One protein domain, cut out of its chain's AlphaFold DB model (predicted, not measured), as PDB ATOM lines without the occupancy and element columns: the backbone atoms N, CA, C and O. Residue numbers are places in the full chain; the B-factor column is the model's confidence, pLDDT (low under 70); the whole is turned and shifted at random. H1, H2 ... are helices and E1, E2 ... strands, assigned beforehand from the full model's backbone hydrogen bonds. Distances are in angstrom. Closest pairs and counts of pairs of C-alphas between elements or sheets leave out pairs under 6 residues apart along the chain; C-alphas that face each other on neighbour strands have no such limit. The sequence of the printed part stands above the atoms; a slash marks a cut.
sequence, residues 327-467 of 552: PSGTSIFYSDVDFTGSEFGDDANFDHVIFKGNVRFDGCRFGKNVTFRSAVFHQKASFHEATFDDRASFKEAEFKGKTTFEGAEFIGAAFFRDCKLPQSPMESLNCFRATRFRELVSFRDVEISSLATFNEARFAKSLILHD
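What this domain is: This is residues 327 to 467 of the 552 residues of an uncharacterized protein of Kordiimonadales bacterium JCM 17846 (UniProt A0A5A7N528). With little regular structure in named elements, the chain winds as a solenoid of stacked turns, tied by short parallel pairings such as residues 343 to 344 with 365 to 366. The 141 printed residues hold E1, E2, H1 and E3 in that order, of mixed class, with only 13 residues; E2 and E3 form a parallel sheet. It is compact, with a radius of gyration of the C-alphas of 13.5 A and spans of 34 by 31 by 23 A.

Where its parts are: E1, residues 336 to 338, 6.7 A long, begins at C-alpha 336 (-32.596, 1.919, 139.753). E2 is residues 441 to 443, 6.9 A; H1 451 to 454, 6.2 A; E3 463 to 465, 6.4 A, ending at C-alpha 465 (-31.106, 18.114, 167.067).

How they stand to each other: E1 pairs with no named strand and is apart from E2, H1 and E3. E2 and E3 are parallel at 6 degrees, with N 443 and O 464 within hydrogen-bond range at 2.8 A. E2, H1 and E3 make a strand-helix-strand unit, parallel neighbours with a helix between, its crossover right-handed. H1 is too short for an O i to N i+4 pair.

The domain as a whole: The farthest C-alphas, Tyr 334 and Lys 461, are 38.4 A apart. The printed part has no cut. The link E1 to E2 is long, 102 residues. Residues 327 to 331 and 425 have pLDDT under 70.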
ATOM      1  N   PRO A 327     -16.874   1.327 144.507       61.59
ATOM      2  CA  PRO A 327     -16.851   2.180 143.332       61.59
ATOM      3  C   PRO A 327     -16.923   3.678 143.651       61.59
ATOM      4  O   PRO A 327     -17.958   4.198 144.058       61.59
ATOM      5  N   SER A 328     -15.798   4.361 143.418       56.41
ATOM      6  CA  SER A 328     -15.490   5.735 143.833       56.41
ATOM      7  C   SER A 328     -16.591   6.783 143.588       56.41
ATOM      8  O   SER A 328     -17.238   6.810 142.531       56.41
ATOM      9  N   GLY A 329     -16.692   7.720 144.539       61.25
ATOM     10  CA  GLY A 329     -17.572   8.893 144.546       61.25
ATOM     11  C   GLY A 329     -17.458   9.810 143.318       61.25
ATOM     12  O   GLY A 329     -16.444   9.829 142.622       61.25
ATOM     13  N   THR A 330     -18.515  10.588 143.058       63.16
ATOM     14  CA  THR A 330     -18.864  11.338 141.814       63.16
ATOM     15  C   THR A 330     -19.605  10.574 140.703       63.16
ATOM     16  O   THR A 330     -19.873  11.134 139.637       63.16
ATOM     17  N   SER A 331     -20.019   9.325 140.928       68.69
ATOM     18  CA  SER A 331     -20.813   8.584 139.935       68.69
ATOM     19  C   SER A 331     -22.258   9.106 139.828       68.69
ATOM     20  O   SER A 331     -22.875   9.472 140.827       68.69
ATOM     21  N   ILE A 332     -22.831   9.114 138.615       75.44
ATOM     22  CA  ILE A 332     -24.261   9.391 138.379       75.44
ATOM     23  C   ILE A 332     -24.939   8.119 137.861       75.44
ATOM     24  O   ILE A 332     -24.610   7.642 136.775       75.44
ATOM     25  N   PHE A 333     -25.922   7.606 138.601       78.88
ATOM     26  CA  PHE A 333     -26.724   6.445 138.222       78.88
ATOM     27  C   PHE A 333     -28.098   6.891 137.714       78.88
ATOM     28  O   PHE A 333     -28.900   7.433 138.471       78.88
ATOM     29  N   TYR A 334     -28.373   6.679 136.423       77.31
ATOM     30  CA  TYR A 334     -29.625   7.112 135.780       77.31
ATOM     31  C   TYR A 334     -30.823   6.186 136.036       77.31
ATOM     32  O   TYR A 334     -31.963   6.613 135.873       77.31
ATOM     33  N   SER A 335     -30.568   4.943 136.437       84.31
ATOM     34  CA  SER A 335     -31.570   3.903 136.664       84.31
ATOM     35  C   SER A 335     -31.635   3.487 138.130       84.31
ATOM     36  O   SER A 335     -30.856   3.967 138.954       84.31
ATOM     37  N   ASP A 336     -32.524   2.543 138.434       90.12
ATOM     38  CA  ASP A 336     -32.596   1.919 139.753       90.12
ATOM     39  C   ASP A 336     -31.295   1.157 140.078       90.12
ATOM     40  O   ASP A 336     -30.723   0.493 139.202       90.12
ATOM     41  N   VAL A 337     -30.836   1.259 141.330       89.88
ATOM     42  CA  VAL A 337     -29.637   0.592 141.855       89.88
ATOM     43  C   VAL A 337     -29.984  -0.228 143.097       89.88
ATOM     44  O   VAL A 337     -30.584   0.277 144.042       89.88
ATOM     45  N   ASP A 338     -29.608  -1.503 143.114       93.00
ATOM     46  CA  ASP A 338     -29.979  -2.428 144.187       93.00
ATOM     47  C   ASP A 338     -28.748  -3.085 144.823       93.00
ATOM     48  O   ASP A 338     -28.153  -3.983 144.230       93.00
ATOM     49  N   PHE A 339     -28.392  -2.663 146.037       92.62
ATOM     50  CA  PHE A 339     -27.344  -3.244 146.879       92.62
ATOM     51  C   PHE A 339     -27.897  -4.202 147.947       92.62
ATOM     52  O   PHE A 339     -27.151  -4.580 148.840       92.62
ATOM     53  N   THR A 340     -29.161  -4.629 147.894       96.00
ATOM     54  CA  THR A 340     -29.807  -5.408 148.972       96.00
ATOM     55  C   THR A 340     -28.948  -6.582 149.466       96.00
ATOM     56  O   THR A 340     -28.507  -7.421 148.673       96.00
ATOM     57  N   GLY A 341     -28.724  -6.643 150.780       93.81
ATOM     58  CA  GLY A 341     -27.946  -7.678 151.463       93.81
ATOM     59  C   GLY A 341     -26.445  -7.670 151.161       93.81
ATOM     60  O   GLY A 341     -25.794  -8.680 151.410       93.81
ATOM     61  N   SER A 342     -25.910  -6.598 150.567       93.69
ATOM     62  CA  SER A 342     -24.475  -6.479 150.270       93.69
ATOM     63  C   SER A 342     -23.667  -6.118 151.509       93.69
ATOM     64  O   SER A 342     -24.180  -5.545 152.474       93.69
ATOM     65  N   GLU A 343     -22.377  -6.413 151.456       93.06
ATOM     66  CA  GLU A 343     -21.446  -6.149 152.541       93.06
ATOM     67  C   GLU A 343     -20.251  -5.323 152.060       93.06
ATOM     68  O   GLU A 343     -19.664  -5.607 151.017       93.06
ATOM     69  N   PHE A 344     -19.903  -4.299 152.837       89.94
ATOM     70  CA  PHE A 344     -18.760  -3.421 152.606       89.94
ATOM     71  C   PHE A 344     -17.759  -3.633 153.744       89.94
ATOM     72  O   PHE A 344     -18.048  -3.267 154.885       89.94
ATOM     73  N   GLY A 345     -16.643  -4.307 153.459       86.69
ATOM     74  CA  GLY A 345     -15.685  -4.764 154.473       86.69
ATOM     75  C   GLY A 345     -14.742  -3.676 154.991       86.69
ATOM     76  O   GLY A 345     -14.343  -3.724 156.159       86.69
ATOM     77  N   ASP A 346     -14.429  -2.687 154.150       87.19
ATOM     78  CA  ASP A 346     -13.607  -1.518 154.480       87.19
ATOM     79  C   ASP A 346     -14.407  -0.202 154.393       87.19
ATOM     80  O   ASP A 346     -15.643  -0.207 154.331       87.19
ATOM     81  N   ASP A 347     -13.706   0.933 154.462       87.94
ATOM     82  CA  ASP A 347     -14.290   2.262 154.325       87.94
ATOM     83  C   ASP A 347     -15.067   2.414 153.003       87.94
ATOM     84  O   ASP A 347     -14.591   2.158 151.900       87.94
ATOM     85  N   ALA A 348     -16.299   2.890 153.130       88.44
ATOM     86  CA  ALA A 348     -17.292   2.940 152.083       88.44
ATOM     87  C   ALA A 348     -17.560   4.387 151.636       88.44
ATOM     88  O   ALA A 348     -18.119   5.182 152.394       88.44
ATOM     89  N   ASN A 349     -17.206   4.750 150.398       87.69
ATOM     90  CA  ASN A 349     -17.328   6.131 149.913       87.69
ATOM     91  C   ASN A 349     -18.357   6.304 148.779       87.69
ATOM     92  O   ASN A 349     -18.095   5.983 147.621       87.69
ATOM     93  N   PHE A 350     -19.500   6.905 149.116       89.75
ATOM     94  CA  PHE A 350     -20.563   7.345 148.207       89.75
ATOM     95  C   PHE A 350     -20.672   8.877 148.126       89.75
ATOM     96  O   PHE A 350     -21.733   9.421 147.800       89.75
ATOM     97  N   ASP A 351     -19.590   9.596 148.419       90.25
ATOM     98  CA  ASP A 351     -19.571  11.052 148.364       90.25
ATOM     99  C   ASP A 351     -19.863  11.552 146.945       90.25
ATOM    100  O   ASP A 351     -19.363  11.031 145.939       90.25
ATOM    101  N   HIS A 352     -20.688  12.593 146.858       87.56
ATOM    102  CA  HIS A 352     -21.078  13.251 145.611       87.56
ATOM    103  C   HIS A 352     -21.761  12.331 144.580       87.56
ATOM    104  O   HIS A 352     -21.870  12.698 143.407       87.56
ATOM    105  N   VAL A 353     -22.220  11.139 144.978       87.81
ATOM    106  CA  VAL A 353     -22.943  10.225 144.084       87.81
ATOM    107  C   VAL A 353     -24.365  10.737 143.856       87.81
ATOM    108  O   VAL A 353     -25.054  11.144 144.790       87.81
ATOM    109  N   ILE A 354     -24.827  10.704 142.604       89.31
ATOM    110  CA  ILE A 354     -26.185  11.115 142.226       89.31
ATOM    111  C   ILE A 354     -26.970   9.891 141.754       89.31
ATOM    112  O   ILE A 354     -26.731   9.370 140.665       89.31
ATOM    113  N   PHE A 355     -27.966   9.474 142.533       90.69
ATOM    114  CA  PHE A 355     -28.923   8.433 142.164       90.69
ATOM    115  C   PHE A 355     -30.180   9.087 141.574       90.69
ATOM    116  O   PHE A 355     -30.954   9.729 142.286       90.69
ATOM    117  N   LYS A 356     -30.376   8.972 140.253       89.75
ATOM    118  CA  LYS A 356     -31.576   9.465 139.551       89.75
ATOM    119  C   LYS A 356     -32.750   8.489 139.624       89.75
ATOM    120  O   LYS A 356     -33.883   8.952 139.545       89.75
ATOM    121  N   GLY A 357     -32.479   7.188 139.741       90.12
ATOM    122  CA  GLY A 357     -33.476   6.146 140.005       90.12
ATOM    123  C   GLY A 357     -33.600   5.816 141.492       90.12
ATOM    124  O   GLY A 357     -33.009   6.489 142.341       90.12
ATOM    125  N   ASN A 358     -34.380   4.782 141.812       94.00
ATOM    126  CA  ASN A 358     -34.498   4.267 143.176       94.00
ATOM    127  C   ASN A 358     -33.185   3.611 143.617       94.00
ATOM    128  O   ASN A 358     -32.537   2.943 142.816       94.00
ATOM    129  N   VAL A 359     -32.828   3.720 144.895       94.88
ATOM    130  CA  VAL A 359     -31.694   2.988 145.470       94.88
ATOM    131  C   VAL A 359     -32.114   2.165 146.684       94.88
ATOM    132  O   VAL A 359     -32.904   2.623 147.516       94.88
ATOM    133  N   ARG A 360     -31.597   0.938 146.785       96.94
ATOM    134  CA  ARG A 360     -31.804   0.054 147.940       96.94
ATOM    135  C   ARG A 360     -30.472  -0.391 148.523       96.94
ATOM    136  O   ARG A 360     -29.652  -0.952 147.809       96.94
ATOM    137  N   PHE A 361     -30.315  -0.186 149.819       96.69
ATOM    138  CA  PHE A 361     -29.268  -0.715 150.689       96.69
ATOM    139  C   PHE A 361     -29.894  -1.606 151.775       96.69
ATOM    140  O   PHE A 361     -29.410  -1.668 152.903       96.69
ATOM    141  N   ASP A 362     -31.027  -2.238 151.462       98.06
ATOM    142  CA  ASP A 362     -31.816  -2.987 152.439       98.06
ATOM    143  C   ASP A 362     -31.016  -4.199 152.938       98.06
ATOM    144  O   ASP A 362     -30.478  -4.965 152.141       98.06
ATOM    145  N   GLY A 363     -30.886  -4.359 154.254       97.25
ATOM    146  CA  GLY A 363     -30.075  -5.404 154.877       97.25
ATOM    147  C   GLY A 363     -28.572  -5.307 154.587       97.25
ATOM    148  O   GLY A 363     -27.861  -6.285 154.809       97.25
ATOM    149  N   CYS A 364     -28.073  -4.181 154.057       96.38
ATOM    150  CA  CYS A 364     -26.635  -3.993 153.854       96.38
ATOM    151  C   CYS A 364     -25.886  -3.926 155.182       96.38
ATOM    152  O   CYS A 364     -26.396  -3.371 156.156       96.38
ATOM    153  N   ARG A 365     -24.631  -4.379 155.192       95.56
ATOM    154  CA  ARG A 365     -23.711  -4.151 156.310       95.56
ATOM    155  C   ARG A 365     -22.496  -3.336 155.869       95.56
ATOM    156  O   ARG A 365     -21.768  -3.750 154.974       95.56
ATOM    157  N   PHE A 366     -22.265  -2.204 156.527       94.62
ATOM    158  CA  PHE A 366     -21.058  -1.387 156.392       94.62
ATOM    159  C   PHE A 366     -20.137  -1.685 157.577       94.62
ATOM    160  O   PHE A 366     -20.427  -1.276 158.699       94.62
ATOM    161  N   GLY A 367     -19.068  -2.450 157.344       92.56
ATOM    162  CA  GLY A 367     -18.162  -2.969 158.374       92.56
ATOM    163  C   GLY A 367     -17.204  -1.932 158.972       92.56
ATOM    164  O   GLY A 367     -16.703  -2.143 160.079       92.56
ATOM    165  N   LYS A 368     -16.960  -0.827 158.256       92.69
ATOM    166  CA  LYS A 368     -16.116   0.314 158.654       92.69
ATOM    167  C   LYS A 368     -16.843   1.640 158.409       92.69
ATOM    168  O   LYS A 368     -18.075   1.676 158.448       92.69
ATOM    169  N   ASN A 369     -16.110   2.742 158.232       94.06
ATOM    170  CA  ASN A 369     -16.729   4.047 158.060       94.06
ATOM    171  C   ASN A 369     -17.468   4.088 156.724       94.06
ATOM    172  O   ASN A 369     -16.949   3.629 155.716       94.06
ATOM    173  N   VAL A 370     -18.648   4.699 156.679       95.06
ATOM    174  CA  VAL A 370     -19.331   5.000 155.418       95.06
ATOM    175  C   VAL A 370     -19.632   6.483 155.305       95.06
ATOM    176  O   VAL A 370     -20.027   7.135 156.275       95.06
ATOM    177  N   THR A 371     -19.475   7.029 154.105       94.62
ATOM    178  CA  THR A 371     -19.801   8.418 153.801       94.62
ATOM    179  C   THR A 371     -20.667   8.532 152.547       94.62
ATOM    180  O   THR A 371     -20.413   7.899 151.531       94.62
ATOM    181  N   PHE A 372     -21.727   9.326 152.654       95.44
ATOM    182  CA  PHE A 372     -22.671   9.731 151.612       95.44
ATOM    183  C   PHE A 372     -22.669  11.261 151.498       95.44
ATOM    184  O   PHE A 372     -23.715  11.895 151.330       95.44
ATOM    185  N   ARG A 373     -21.506  11.893 151.687       94.56
ATOM    186  CA  ARG A 373     -21.407  13.344 151.781       94.56
ATOM    187  C   ARG A 373     -21.842  13.983 150.469       94.56
ATOM    188  O   ARG A 373     -21.326  13.644 149.407       94.56
ATOM    189  N   SER A 374     -22.782  14.920 150.540       94.69
ATOM    190  CA  SER A 374     -23.340  15.586 149.356       94.69
ATOM    191  C   SER A 374     -23.892  14.610 148.296       94.69
ATOM    192  O   SER A 374     -23.965  14.963 147.117       94.69
ATOM    193  N   ALA A 375     -24.252  13.379 148.682       94.69
ATOM    194  CA  ALA A 375     -24.934  12.442 147.797       94.69
ATOM    195  C   ALA A 375     -26.371  12.919 147.544       94.69
ATOM    196  O   ALA A 375     -27.011  13.478 148.435       94.69
ATOM    197  N   VAL A 376     -26.894  12.698 146.338       95.56
ATOM    198  CA  VAL A 376     -28.237  13.150 145.948       95.56
ATOM    199  C   VAL A 376     -29.085  11.962 145.517       95.56
ATOM    200  O   VAL A 376     -28.799  11.314 144.510       95.56
ATOM    201  N   PHE A 377     -30.176  11.727 146.238       95.94
ATOM    202  CA  PHE A 377     -31.155  10.679 145.977       95.94
ATOM    203  C   PHE A 377     -32.429  11.311 145.413       95.94
ATOM    204  O   PHE A 377     -33.190  11.951 146.137       95.94
ATOM    205  N   HIS A 378     -32.652  11.190 144.103       94.88
ATOM    206  CA  HIS A 378     -33.795  11.830 143.443       94.88
ATOM    207  C   HIS A 378     -35.121  11.097 143.647       94.88
ATOM    208  O   HIS A 378     -36.162  11.746 143.651       94.88
ATOM    209  N   GLN A 379     -35.079   9.769 143.755       95.00
ATOM    210  CA  GLN A 379     -36.254   8.911 143.929       95.00
ATOM    211  C   GLN A 379     -36.189   8.225 145.299       95.00
ATOM    212  O   GLN A 379     -35.573   8.753 146.226       95.00
ATOM    213  N   LYS A 380     -36.828   7.058 145.454       95.38
ATOM    214  CA  LYS A 380     -36.842   6.337 146.728       95.38
ATOM    215  C   LYS A 380     -35.427   5.899 147.127       95.38
ATOM    216  O   LYS A 380     -34.765   5.221 146.342       95.38
ATOM    217  N   ALA A 381     -35.019   6.195 148.359       96.62
ATOM    218  CA  ALA A 381     -33.808   5.659 148.981       96.62
ATOM    219  C   ALA A 381     -34.177   4.778 150.181       96.62
ATOM    220  O   ALA A 381     -34.955   5.176 151.047       96.62
ATOM    221  N   SER A 382     -33.652   3.558 150.227       97.75
ATOM    222  CA  SER A 382     -33.989   2.588 151.269       97.75
ATOM    223  C   SER A 382     -32.721   2.049 151.918       97.75
ATOM    224  O   SER A 382     -31.822   1.607 151.214       97.75
ATOM    225  N   PHE A 383     -32.656   2.113 153.243       98.12
ATOM    226  CA  PHE A 383     -31.629   1.541 154.117       98.12
ATOM    227  C   PHE A 383     -32.305   0.642 155.163       98.12
ATOM    228  O   PHE A 383     -31.924   0.630 156.333       98.12
ATOM    229  N   HIS A 384     -33.386  -0.037 154.771       97.94
ATOM    230  CA  HIS A 384     -34.191  -0.843 155.684       97.94
ATOM    231  C   HIS A 384     -33.338  -1.967 156.274       97.94
ATOM    232  O   HIS A 384     -32.682  -2.679 155.522       97.94
ATOM    233  N   GLU A 385     -33.311  -2.110 157.598       97.94
ATOM    234  CA  GLU A 385     -32.491  -3.114 158.301       97.94
ATOM    235  C   GLU A 385     -30.982  -3.062 157.963       97.94
ATOM    236  O   GLU A 385     -30.255  -4.033 158.170       97.94
ATOM    237  N   ALA A 386     -30.479  -1.930 157.455       98.31
ATOM    238  CA  ALA A 386     -29.050  -1.751 157.212       98.31
ATOM    239  C   ALA A 386     -28.277  -1.619 158.534       98.31
ATOM    240  O   ALA A 386     -28.743  -0.979 159.479       98.31
ATOM    241  N   THR A 387     -27.074  -2.184 158.598       98.44
ATOM    242  CA  THR A 387     -26.184  -2.109 159.763       98.44
ATOM    243  C   THR A 387     -24.943  -1.282 159.434       98.44
ATOM    244  O   THR A 387     -24.266  -1.534 158.439       98.44
ATOM    245  N   PHE A 388     -24.639  -0.306 160.284       97.94
ATOM    246  CA  PHE A 388     -23.460   0.551 160.210       97.94
ATOM    247  C   PHE A 388     -22.583   0.271 161.430       97.94
ATOM    248  O   PHE A 388     -22.872   0.754 162.529       97.94
ATOM    249  N   ASP A 389     -21.553  -0.557 161.259       96.94
ATOM    250  CA  ASP A 389     -20.720  -1.033 162.366       96.94
ATOM    251  C   ASP A 389     -19.831   0.074 162.952       96.94
ATOM    252  O   ASP A 389     -19.602   0.098 164.162       96.94
ATOM    253  N   ASP A 390     -19.382   1.009 162.112       95.62
ATOM    254  CA  ASP A 390     -18.583   2.172 162.506       95.62
ATOM    255  C   ASP A 390     -19.271   3.485 162.074       95.62
ATOM    256  O   ASP A 390     -20.493   3.546 161.901       95.62
ATOM    257  N   ARG A 391     -18.518   4.582 161.967       96.94
ATOM    258  CA  ARG A 391     -19.052   5.912 161.671       96.94
ATOM    259  C   ARG A 391     -19.792   5.960 160.331       96.94
ATOM    260  O   ARG A 391     -19.210   5.711 159.281       96.94
ATOM    261  N   ALA A 392     -21.027   6.456 160.351       97.88
ATOM    262  CA  ALA A 392     -21.807   6.763 159.154       97.88
ATOM    263  C   ALA A 392     -21.998   8.277 158.983       97.88
ATOM    264  O   ALA A 392     -22.433   8.980 159.897       97.88
ATOM    265  N   SER A 393     -21.690   8.809 157.803       97.56
ATOM    266  CA  SER A 393     -21.820  10.232 157.481       97.56
ATOM    267  C   SER A 393     -22.768  10.444 156.307       97.56
ATOM    268  O   SER A 393     -22.481  10.032 155.195       97.56
ATOM    269  N   PHE A 394     -23.859  11.165 156.534       97.75
ATOM    270  CA  PHE A 394     -24.809  11.663 155.530       97.75
ATOM    271  C   PHE A 394     -24.744  13.192 155.423       97.75
ATOM    272  O   PHE A 394     -25.734  13.856 155.115       97.75
ATOM    273  N   LYS A 395     -23.584  13.777 155.746       97.06
ATOM    274  CA  LYS A 395     -23.407  15.230 155.771       97.06
ATOM    275  C   LYS A 395     -23.741  15.845 154.410       97.06
ATOM    276  O   LYS A 395     -23.234  15.375 153.399       97.06
ATOM    277  N   GLU A 396     -24.534  16.911 154.369       96.38
ATOM    278  CA  GLU A 396     -24.935  17.595 153.124       96.38
ATOM    279  C   GLU A 396     -25.693  16.696 152.114       96.38
ATOM    280  O   GLU A 396     -25.901  17.109 150.975       96.38
ATOM    281  N   ALA A 397     -26.100  15.472 152.483       97.25
ATOM    282  CA  ALA A 397     -26.837  14.586 151.582       97.25
ATOM    283  C   ALA A 397     -28.250  15.127 151.308       97.25
ATOM    284  O   ALA A 397     -28.904  15.653 152.210       97.25
ATOM    285  N   GLU A 398     -28.747  14.968 150.082       96.81
ATOM    286  CA  GLU A 398     -30.089  15.396 149.679       96.81
ATOM    287  C   GLU A 398     -30.976  14.196 149.332       96.81
ATOM    288  O   GLU A 398     -30.768  13.527 148.319       96.81
ATOM    289  N   PHE A 399     -32.019  13.973 150.125       95.62
ATOM    290  CA  PHE A 399     -33.063  12.984 149.880       95.62
ATOM    291  C   PHE A 399     -34.314  13.673 149.329       95.62
ATOM    292  O   PHE A 399     -35.066  14.299 150.069       95.62
ATOM    293  N   LYS A 400     -34.531  13.593 148.012       93.62
ATOM    294  CA  LYS A 400     -35.633  14.297 147.324       93.62
ATOM    295  C   LYS A 400     -36.913  13.479 147.221       93.62
ATOM    296  O   LYS A 400     -37.969  14.076 147.067       93.62
ATOM    297  N   GLY A 401     -36.808  12.154 147.276       89.94
ATOM    298  CA  GLY A 401     -37.949  11.242 147.308       89.94
ATOM    299  C   GLY A 401     -38.012  10.454 148.615       89.94
ATOM    300  O   GLY A 401     -37.132  10.561 149.472       89.94
ATOM    301  N   LYS A 402     -39.047   9.620 148.758       91.94
ATOM    302  CA  LYS A 402     -39.283   8.797 149.956       91.94
ATOM    303  C   LYS A 402     -38.019   8.094 150.463       91.94
ATOM    304  O   LYS A 402     -37.412   7.305 149.740       91.94
ATOM    305  N   THR A 403     -37.682   8.318 151.731       94.31
ATOM    306  CA  THR A 403     -36.481   7.753 152.357       94.31
ATOM    307  C   THR A 403     -36.835   6.924 153.583       94.31
ATOM    308  O   THR A 403     -37.748   7.274 154.328       94.31
ATOM    309  N   THR A 404     -36.150   5.801 153.790       95.75
ATOM    310  CA  THR A 404     -36.328   4.978 154.993       95.75
ATOM    311  C   THR A 404     -35.010   4.394 155.485       95.75
ATOM    312  O   THR A 404     -34.214   3.887 154.703       95.75
ATOM    313  N   PHE A 405     -34.825   4.443 156.797       97.62
ATOM    314  CA  PHE A 405     -33.820   3.762 157.609       97.62
ATOM    315  C   PHE A 405     -34.521   2.818 158.597       97.62
ATOM    316  O   PHE A 405     -34.030   2.568 159.699       97.62
ATOM    317  N   GLU A 406     -35.723   2.353 158.247       96.62
ATOM    318  CA  GLU A 406     -36.556   1.576 159.150       96.62
ATOM    319  C   GLU A 406     -35.833   0.314 159.620       96.62
ATOM    320  O   GLU A 406     -35.366  -0.473 158.799       96.62
ATOM    321  N   GLY A 407     -35.728   0.127 160.935       97.44
ATOM    322  CA  GLY A 407     -35.010  -1.003 161.529       97.44
ATOM    323  C   GLY A 407     -33.485  -0.969 161.362       97.44
ATOM    324  O   GLY A 407     -32.825  -1.899 161.813       97.44
ATOM    325  N   ALA A 408     -32.914   0.078 160.757       98.50
ATOM    326  CA  ALA A 408     -31.467   0.215 160.624       98.50
ATOM    327  C   ALA A 408     -30.780   0.328 161.994       98.50
ATOM    328  O   ALA A 408     -31.337   0.869 162.958       98.50
ATOM    329  N   GLU A 409     -29.541  -0.144 162.071       98.50
ATOM    330  CA  GLU A 409     -28.728  -0.115 163.280       98.50
ATOM    331  C   GLU A 409     -27.410   0.625 163.036       98.50
ATOM    332  O   GLU A 409     -26.539   0.165 162.306       98.50
ATOM    333  N   PHE A 410     -27.259   1.776 163.688       98.31
ATOM    334  CA  PHE A 410     -26.021   2.541 163.754       98.31
ATOM    335  C   PHE A 410     -25.275   2.157 165.028       98.31
ATOM    336  O   PHE A 410     -25.617   2.616 166.123       98.31
ATOM    337  N   ILE A 411     -24.290   1.270 164.892       97.75
ATOM    338  CA  ILE A 411     -23.411   0.863 165.989       97.75
ATOM    339  C   ILE A 411     -22.405   1.980 166.268       97.75
ATOM    340  O   ILE A 411     -22.253   2.353 167.425       97.75
ATOM    341  N   GLY A 412     -21.777   2.537 165.230       95.50
ATOM    342  CA  GLY A 412     -20.927   3.721 165.331       95.50
ATOM    343  C   GLY A 412     -21.704   5.042 165.297       95.50
ATOM    344  O   GLY A 412     -22.937   5.084 165.251       95.50
ATOM    345  N   ALA A 413     -20.970   6.158 165.342       97.25
ATOM    346  CA  ALA A 413     -21.567   7.493 165.342       97.25
ATOM    347  C   ALA A 413     -22.191   7.848 163.980       97.25
ATOM    348  O   ALA A 413     -21.587   7.608 162.935       97.25
ATOM    349  N   ALA A 414     -23.361   8.490 163.989       97.81
ATOM    350  CA  ALA A 414     -24.095   8.868 162.783       97.81
ATOM    351  C   ALA A 414     -24.201  10.396 162.625       97.81
ATOM    352  O   ALA A 414     -24.639  11.113 163.527       97.81
ATOM    353  N   PHE A 415     -23.824  10.923 161.462       97.69
ATOM    354  CA  PHE A 415     -23.788  12.365 161.205       97.69
ATOM    355  C   PHE A 415     -24.673  12.741 160.019       97.69
ATOM    356  O   PHE A 415     -24.287  12.534 158.876       97.69
ATOM    357  N   PHE A 416     -25.813  13.375 160.278       96.50
ATOM    358  CA  PHE A 416     -26.744  13.886 159.265       96.50
ATOM    359  C   PHE A 416     -26.618  15.401 159.063       96.50
ATOM    360  O   PHE A 416     -27.526  16.025 158.541       96.50
ATOM    361  N   ARG A 417     -25.521  16.030 159.498       93.75
ATOM    362  CA  ARG A 417     -25.399  17.496 159.492       93.75
ATOM    363  C   ARG A 417     -25.653  18.104 158.105       93.75
ATOM    364  O   ARG A 417     -25.095  17.608 157.132       93.75
ATOM    365  N   ASP A 418     -26.444  19.173 158.026       92.75
ATOM    366  CA  ASP A 418     -26.795  19.855 156.765       92.75
ATOM    367  C   ASP A 418     -27.499  18.940 155.734       92.75
ATOM    368  O   ASP A 418     -27.576  19.263 154.546       92.75
ATOM    369  N   CYS A 419     -27.985  17.766 156.152       94.31
ATOM    370  CA  CYS A 419     -28.753  16.866 155.299       94.31
ATOM    371  C   CYS A 419     -30.147  17.442 155.031       94.31
ATOM    372  O   CYS A 419     -30.783  18.014 155.919       94.31
ATOM    373  N   LYS A 420     -30.648  17.241 153.812       93.12
ATOM    374  CA  LYS A 420     -32.026  17.559 153.430       93.12
ATOM    375  C   LYS A 420     -32.827  16.267 153.360       93.12
ATOM    376  O   LYS A 420     -32.609  15.457 152.461       93.12
ATOM    377  N   LEU A 421     -33.739  16.084 154.308       90.44
ATOM    378  CA  LEU A 421     -34.737  15.016 154.271       90.44
ATOM    379  C   LEU A 421     -35.861  15.358 153.274       90.44
ATOM    380  O   LEU A 421     -35.984  16.522 152.873       90.44
ATOM    381  N   PRO A 422     -36.700  14.382 152.882       87.00
ATOM    382  CA  PRO A 422     -37.814  14.637 151.975       87.00
ATOM    383  C   PRO A 422     -38.741  15.741 152.498       87.00
ATOM    384  O   PRO A 422     -39.160  15.752 153.661       87.00
ATOM    385  N   GLN A 423     -39.081  16.691 151.628       74.56
ATOM    386  CA  GLN A 423     -39.876  17.853 152.032       74.56
ATOM    387  C   GLN A 423     -41.334  17.485 152.332       74.56
ATOM    388  O   GLN A 423     -41.935  18.078 153.223       74.56
ATOM    389  N   SER A 424     -41.901  16.483 151.645       78.19
ATOM    390  CA  SER A 424     -43.261  16.020 151.931       78.19
ATOM    391  C   SER A 424     -43.321  15.279 153.278       78.19
ATOM    392  O   SER A 424     -42.599  14.292 153.462       78.19
ATOM    393  N   PRO A 425     -44.228  15.659 154.202       69.75
ATOM    394  CA  PRO A 425     -44.425  14.940 155.460       69.75
ATOM    395  C   PRO A 425     -44.772  13.454 155.287       69.75
ATOM    396  O   PRO A 425     -44.450  12.660 156.167       69.75
ATOM    397  N   MET A 426     -45.413  13.058 154.177       74.31
ATOM    398  CA  MET A 426     -45.710  11.646 153.890       74.31
ATOM    399  C   MET A 426     -44.488  10.872 153.390       74.31
ATOM    400  O   MET A 426     -44.366   9.676 153.656       74.31
ATOM    401  N   GLU A 427     -43.577  11.529 152.677       77.88
ATOM    402  CA  GLU A 427     -42.332  10.911 152.205       77.88
ATOM    403  C   GLU A 427     -41.280  10.805 153.310       77.88
ATOM    404  O   GLU A 427     -40.492   9.859 153.301       77.88
ATOM    405  N   SER A 428     -41.313  11.740 154.266       75.06
ATOM    406  CA  SER A 428     -40.500  11.721 155.488       75.06
ATOM    407  C   SER A 428     -41.103  10.886 156.624       75.06
ATOM    408  O   SER A 428     -40.444  10.607 157.629       75.06
ATOM    409  N   LEU A 429     -42.363  10.459 156.488       81.19
ATOM    410  CA  LEU A 429     -43.044   9.647 157.488       81.19
ATOM    411  C   LEU A 429     -42.233   8.381 157.780       81.19
ATOM    412  O   LEU A 429     -41.963   7.593 156.873       81.19
ATOM    413  N   ASN A 430     -41.913   8.156 159.059       85.25
ATOM    414  CA  ASN A 430     -41.181   6.973 159.517       85.25
ATOM    415  C   ASN A 430     -39.770   6.827 158.913       85.25
ATOM    416  O   ASN A 430     -39.244   5.715 158.891       85.25
ATOM    417  N   CYS A 431     -39.132   7.922 158.469       91.94
ATOM    418  CA  CYS A 431     -37.766   7.893 157.936       91.94
ATOM    419  C   CYS A 431     -36.779   7.136 158.838       91.94
ATOM    420  O   CYS A 431     -35.978   6.375 158.317       91.94
ATOM    421  N   PHE A 432     -36.857   7.281 160.163       95.62
ATOM    422  CA  PHE A 432     -36.025   6.555 161.133       95.62
ATOM    423  C   PHE A 432     -36.856   5.623 162.024       95.62
ATOM    424  O   PHE A 432     -36.578   5.470 163.220       95.62
ATOM    425  N   ARG A 433     -37.925   5.018 161.482       95.75
ATOM    426  CA  ARG A 433     -38.795   4.178 162.303       95.75
ATOM    427  C   ARG A 433     -38.050   2.970 162.852       95.75
ATOM    428  O   ARG A 433     -37.419   2.237 162.105       95.75
ATOM    429  N   ALA A 434     -38.142   2.729 164.156       96.81
ATOM    430  CA  ALA A 434     -37.449   1.611 164.804       96.81
ATOM    431  C   ALA A 434     -35.917   1.580 164.574       96.81
ATOM    432  O   ALA A 434     -35.277   0.566 164.859       96.81
ATOM    433  N   THR A 435     -35.318   2.681 164.099       98.25
ATOM    434  CA  THR A 435     -33.869   2.811 163.931       98.25
ATOM    435  C   THR A 435     -33.193   2.846 165.296       98.25
ATOM    436  O   THR A 435     -33.693   3.461 166.244       98.25
ATOM    437  N   ARG A 436     -32.035   2.197 165.409       98.38
ATOM    438  CA  ARG A 436     -31.247   2.138 166.642       98.38
ATOM    439  C   ARG A 436     -29.942   2.896 166.465       98.38
ATOM    440  O   ARG A 436     -29.113   2.498 165.658       98.38
ATOM    441  N   PHE A 437     -29.739   3.940 167.259       98.25
ATOM    442  CA  PHE A 437     -28.472   4.660 167.366       98.25
ATOM    443  C   PHE A 437     -27.787   4.258 168.674       98.25
ATOM    444  O   PHE A 437     -28.253   4.613 169.761       98.25
ATOM    445  N   ARG A 438     -26.712   3.466 168.583       97.56
ATOM    446  CA  ARG A 438     -25.958   2.979 169.751       97.56
ATOM    447  C   ARG A 438     -24.938   3.999 170.259       97.56
ATOM    448  O   ARG A 438     -24.639   4.023 171.450       97.56
ATOM    449  N   GLU A 439     -24.458   4.862 169.373       96.62
ATOM    450  CA  GLU A 439     -23.524   5.947 169.672       96.62
ATOM    451  C   GLU A 439     -24.159   7.323 169.401       96.62
ATOM    452  O   GLU A 439     -25.376   7.449 169.256       96.62
ATOM    453  N   LEU A 440     -23.337   8.377 169.395       95.75
ATOM    454  CA  LEU A 440     -23.758   9.741 169.069       95.75
ATOM    455  C   LEU A 440     -24.443   9.801 167.698       95.75
ATOM    456  O   LEU A 440     -23.876   9.363 166.696       95.75
ATOM    457  N   VAL A 441     -25.593  10.470 167.639       97.31
ATOM    458  CA  VAL A 441     -26.216  10.893 166.382       97.31
ATOM    459  C   VAL A 441     -26.439  12.401 166.356       97.31
ATOM    460  O   VAL A 441     -26.862  13.008 167.342       97.31
ATOM    461  N   SER A 442     -26.140  13.022 165.214       96.00
ATOM    462  CA  SER A 442     -26.289  14.464 165.018       96.00
ATOM    463  C   SER A 442     -27.135  14.802 163.797       96.00
ATOM    464  O   SER A 442     -26.726  14.546 162.668       96.00
ATOM    465  N   PHE A 443     -28.263  15.462 164.046       94.44
ATOM    466  CA  PHE A 443     -29.140  16.145 163.089       94.44
ATOM    467  C   PHE A 443     -28.990  17.669 163.201       94.44
ATOM    468  O   PHE A 443     -29.950  18.425 163.051       94.44
ATOM    469  N   ARG A 444     -27.789  18.149 163.544       91.69
ATOM    470  CA  ARG A 444     -27.503  19.588 163.566       91.69
ATOM    471  C   ARG A 444     -27.712  20.169 162.165       91.69
ATOM    472  O   ARG A 444     -27.261  19.575 161.194       91.69
ATOM    473  N   ASP A 445     -28.347  21.331 162.085       90.56
ATOM    474  CA  ASP A 445     -28.607  22.034 160.821       90.56
ATOM    475  C   ASP A 445     -29.479  21.211 159.836       90.56
ATOM    476  O   ASP A 445     -29.440  21.431 158.631       90.56
ATOM    477  N   VAL A 446     -30.270  20.251 160.343       89.81
ATOM    478  CA  VAL A 446     -31.253  19.475 159.566       89.81
ATOM    479  C   VAL A 446     -32.654  19.979 159.863       89.81
ATOM    480  O   VAL A 446     -33.104  19.950 161.010       89.81
ATOM    481  N   GLU A 447     -33.378  20.378 158.824       83.06
ATOM    482  CA  GLU A 447     -34.796  20.699 158.934       83.06
ATOM    483  C   GLU A 447     -35.631  19.409 158.902       83.06
ATOM    484  O   GLU A 447     -35.637  18.668 157.919       83.06
ATOM    485  N   ILE A 448     -36.324  19.118 160.003       81.06
ATOM    486  CA  ILE A 448     -37.181  17.937 160.135       81.06
ATOM    487  C   ILE A 448     -38.619  18.349 159.812       81.06
ATOM    488  O   ILE A 448     -39.276  18.987 160.630       81.06
ATOM    489  N   SER A 449     -39.120  17.944 158.643       75.31
ATOM    490  CA  SER A 449     -40.473  18.279 158.167       75.31
ATOM    491  C   SER A 449     -41.599  17.591 158.952       75.31
ATOM    492  O   SER A 449     -42.743  18.039 158.942       75.31
ATOM    493  N   SER A 450     -41.308  16.495 159.662       80.50
ATOM    494  CA  SER A 450     -42.271  15.842 160.555       80.50
ATOM    495  C   SER A 450     -41.588  15.087 161.690       80.50
ATOM    496  O   SER A 450     -40.704  14.262 161.457       80.50
ATOM    497  N   LEU A 451     -42.066  15.283 162.924       83.69
ATOM    498  CA  LEU A 451     -41.574  14.553 164.103       83.69
ATOM    499  C   LEU A 451     -41.913  13.052 164.060       83.69
ATOM    500  O   LEU A 451     -41.259  12.262 164.737       83.69
ATOM    501  N   ALA A 452     -42.873  12.638 163.221       84.75
ATOM    502  CA  ALA A 452     -43.198  11.229 162.975       84.75
ATOM    503  C   ALA A 452     -42.017  10.436 162.382       84.75
ATOM    504  O   ALA A 452     -41.997   9.208 162.431       84.75
ATOM    505  N   THR A 453     -41.012  11.142 161.860       88.38
ATOM    506  CA  THR A 453     -39.722  10.609 161.411       88.38
ATOM    507  C   THR A 453     -39.069   9.668 162.431       88.38
ATOM    508  O   THR A 453     -38.525   8.645 162.032       88.38
ATOM    509  N   PHE A 454     -39.153   9.971 163.733       92.69
ATOM    510  CA  PHE A 454     -38.467   9.222 164.800       92.69
ATOM    511  C   PHE A 454     -39.348   8.191 165.514       92.69
ATOM    512  O   PHE A 454     -39.031   7.765 166.624       92.69
ATOM    513  N   ASN A 455     -40.483   7.809 164.929       92.69
ATOM    514  CA  ASN A 455     -41.390   6.852 165.553       92.69
ATOM    515  C   ASN A 455     -40.662   5.543 165.929       92.69
ATOM    516  O   ASN A 455     -40.024   4.926 165.091       92.69
ATOM    517  N   GLU A 456     -40.752   5.097 167.181       95.94
ATOM    518  CA  GLU A 456     -40.056   3.892 167.684       95.94
ATOM    519  C   GLU A 456     -38.511   3.927 167.595       95.94
ATOM    520  O   GLU A 456     -37.868   2.925 167.919       95.94
ATOM    521  N   ALA A 457     -37.900   5.051 167.201       97.06
ATOM    522  CA  ALA A 457     -36.448   5.201 167.177       97.06
ATOM    523  C   ALA A 457     -35.862   5.114 168.594       97.06
ATOM    524  O   ALA A 457     -36.507   5.478 169.581       97.06
ATOM    525  N   ARG A 458     -34.625   4.626 168.702       97.12
ATOM    526  CA  ARG A 458     -33.928   4.457 169.982       97.12
ATOM    527  C   ARG A 458     -32.563   5.119 169.949       97.12
ATOM    528  O   ARG A 458     -31.770   4.846 169.050       97.12
ATOM    529  N   PHE A 459     -32.275   5.899 170.984       96.62
ATOM    530  CA  PHE A 459     -30.994   6.567 171.182       96.62
ATOM    531  C   PHE A 459     -30.368   6.061 172.483       96.62
ATOM    532  O   PHE A 459     -30.911   6.261 173.574       96.62
ATOM    533  N   ALA A 460     -29.255   5.335 172.369       92.81
ATOM    534  CA  ALA A 460     -28.570   4.766 173.527       92.81
ATOM    535  C   ALA A 460     -27.659   5.784 174.230       92.81
ATOM    536  O   ALA A 460     -27.489   5.707 175.444       92.81
ATOM    537  N   LYS A 461     -27.089   6.731 173.471       90.38
ATOM    538  CA  LYS A 461     -26.234   7.810 173.985       90.38
ATOM    539  C   LYS A 461     -26.831   9.185 173.686       90.38
ATOM    540  O   LYS A 461     -27.888   9.511 174.208       90.38
ATOM    541  N   SER A 462     -26.154  10.010 172.889       88.81
ATOM    542  CA  SER A 462     -26.508  11.418 172.698       88.81
ATOM    543  C   SER A 462     -27.182  11.665 171.352       88.81
ATOM    544  O   SER A 462     -26.720  11.187 170.317       88.81
ATOM    545  N   LEU A 463     -28.233  12.483 171.381       93.75
ATOM    546  CA  LEU A 463     -28.950  12.995 170.220       93.75
ATOM    547  C   LEU A 463     -28.747  14.514 170.138       93.75
ATOM    548  O   LEU A 463     -29.126  15.247 171.049       93.75
ATOM    549  N   ILE A 464     -28.163  14.992 169.040       92.25
ATOM    550  CA  ILE A 464     -28.085  16.424 168.728       92.25
ATOM    551  C   ILE A 464     -29.148  16.735 167.678       92.25
ATOM    552  O   ILE A 464     -29.105  16.180 166.584       92.25
ATOM    553  N   LEU A 465     -30.069  17.644 167.988       88.81
ATOM    554  CA  LEU A 465     -31.106  18.114 167.067       88.81
ATOM    555  C   LEU A 465     -30.888  19.583 166.720       88.81
ATOM    556  O   LEU A 465     -30.452  20.369 167.565       88.81
ATOM    557  N   HIS A 466     -31.230  19.949 165.488       84.94
ATOM    558  CA  HIS A 466     -31.494  21.337 165.144       84.94
ATOM    559  C   HIS A 466     -32.760  21.824 165.869       84.94
ATOM    560  O   HIS A 466     -33.731  21.080 166.004       84.94
ATOM    561  N   ASP A 467     -32.748  23.072 166.334       75.75
ATOM    562  CA  ASP A 467     -33.896  23.709 166.979       75.75
ATOM    563  C   ASP A 467     -34.330  24.904 166.145       75.75
ATOM    564  O   ASP A 467     -33.672  25.945 166.190       75.75
TER     565      ASP A 467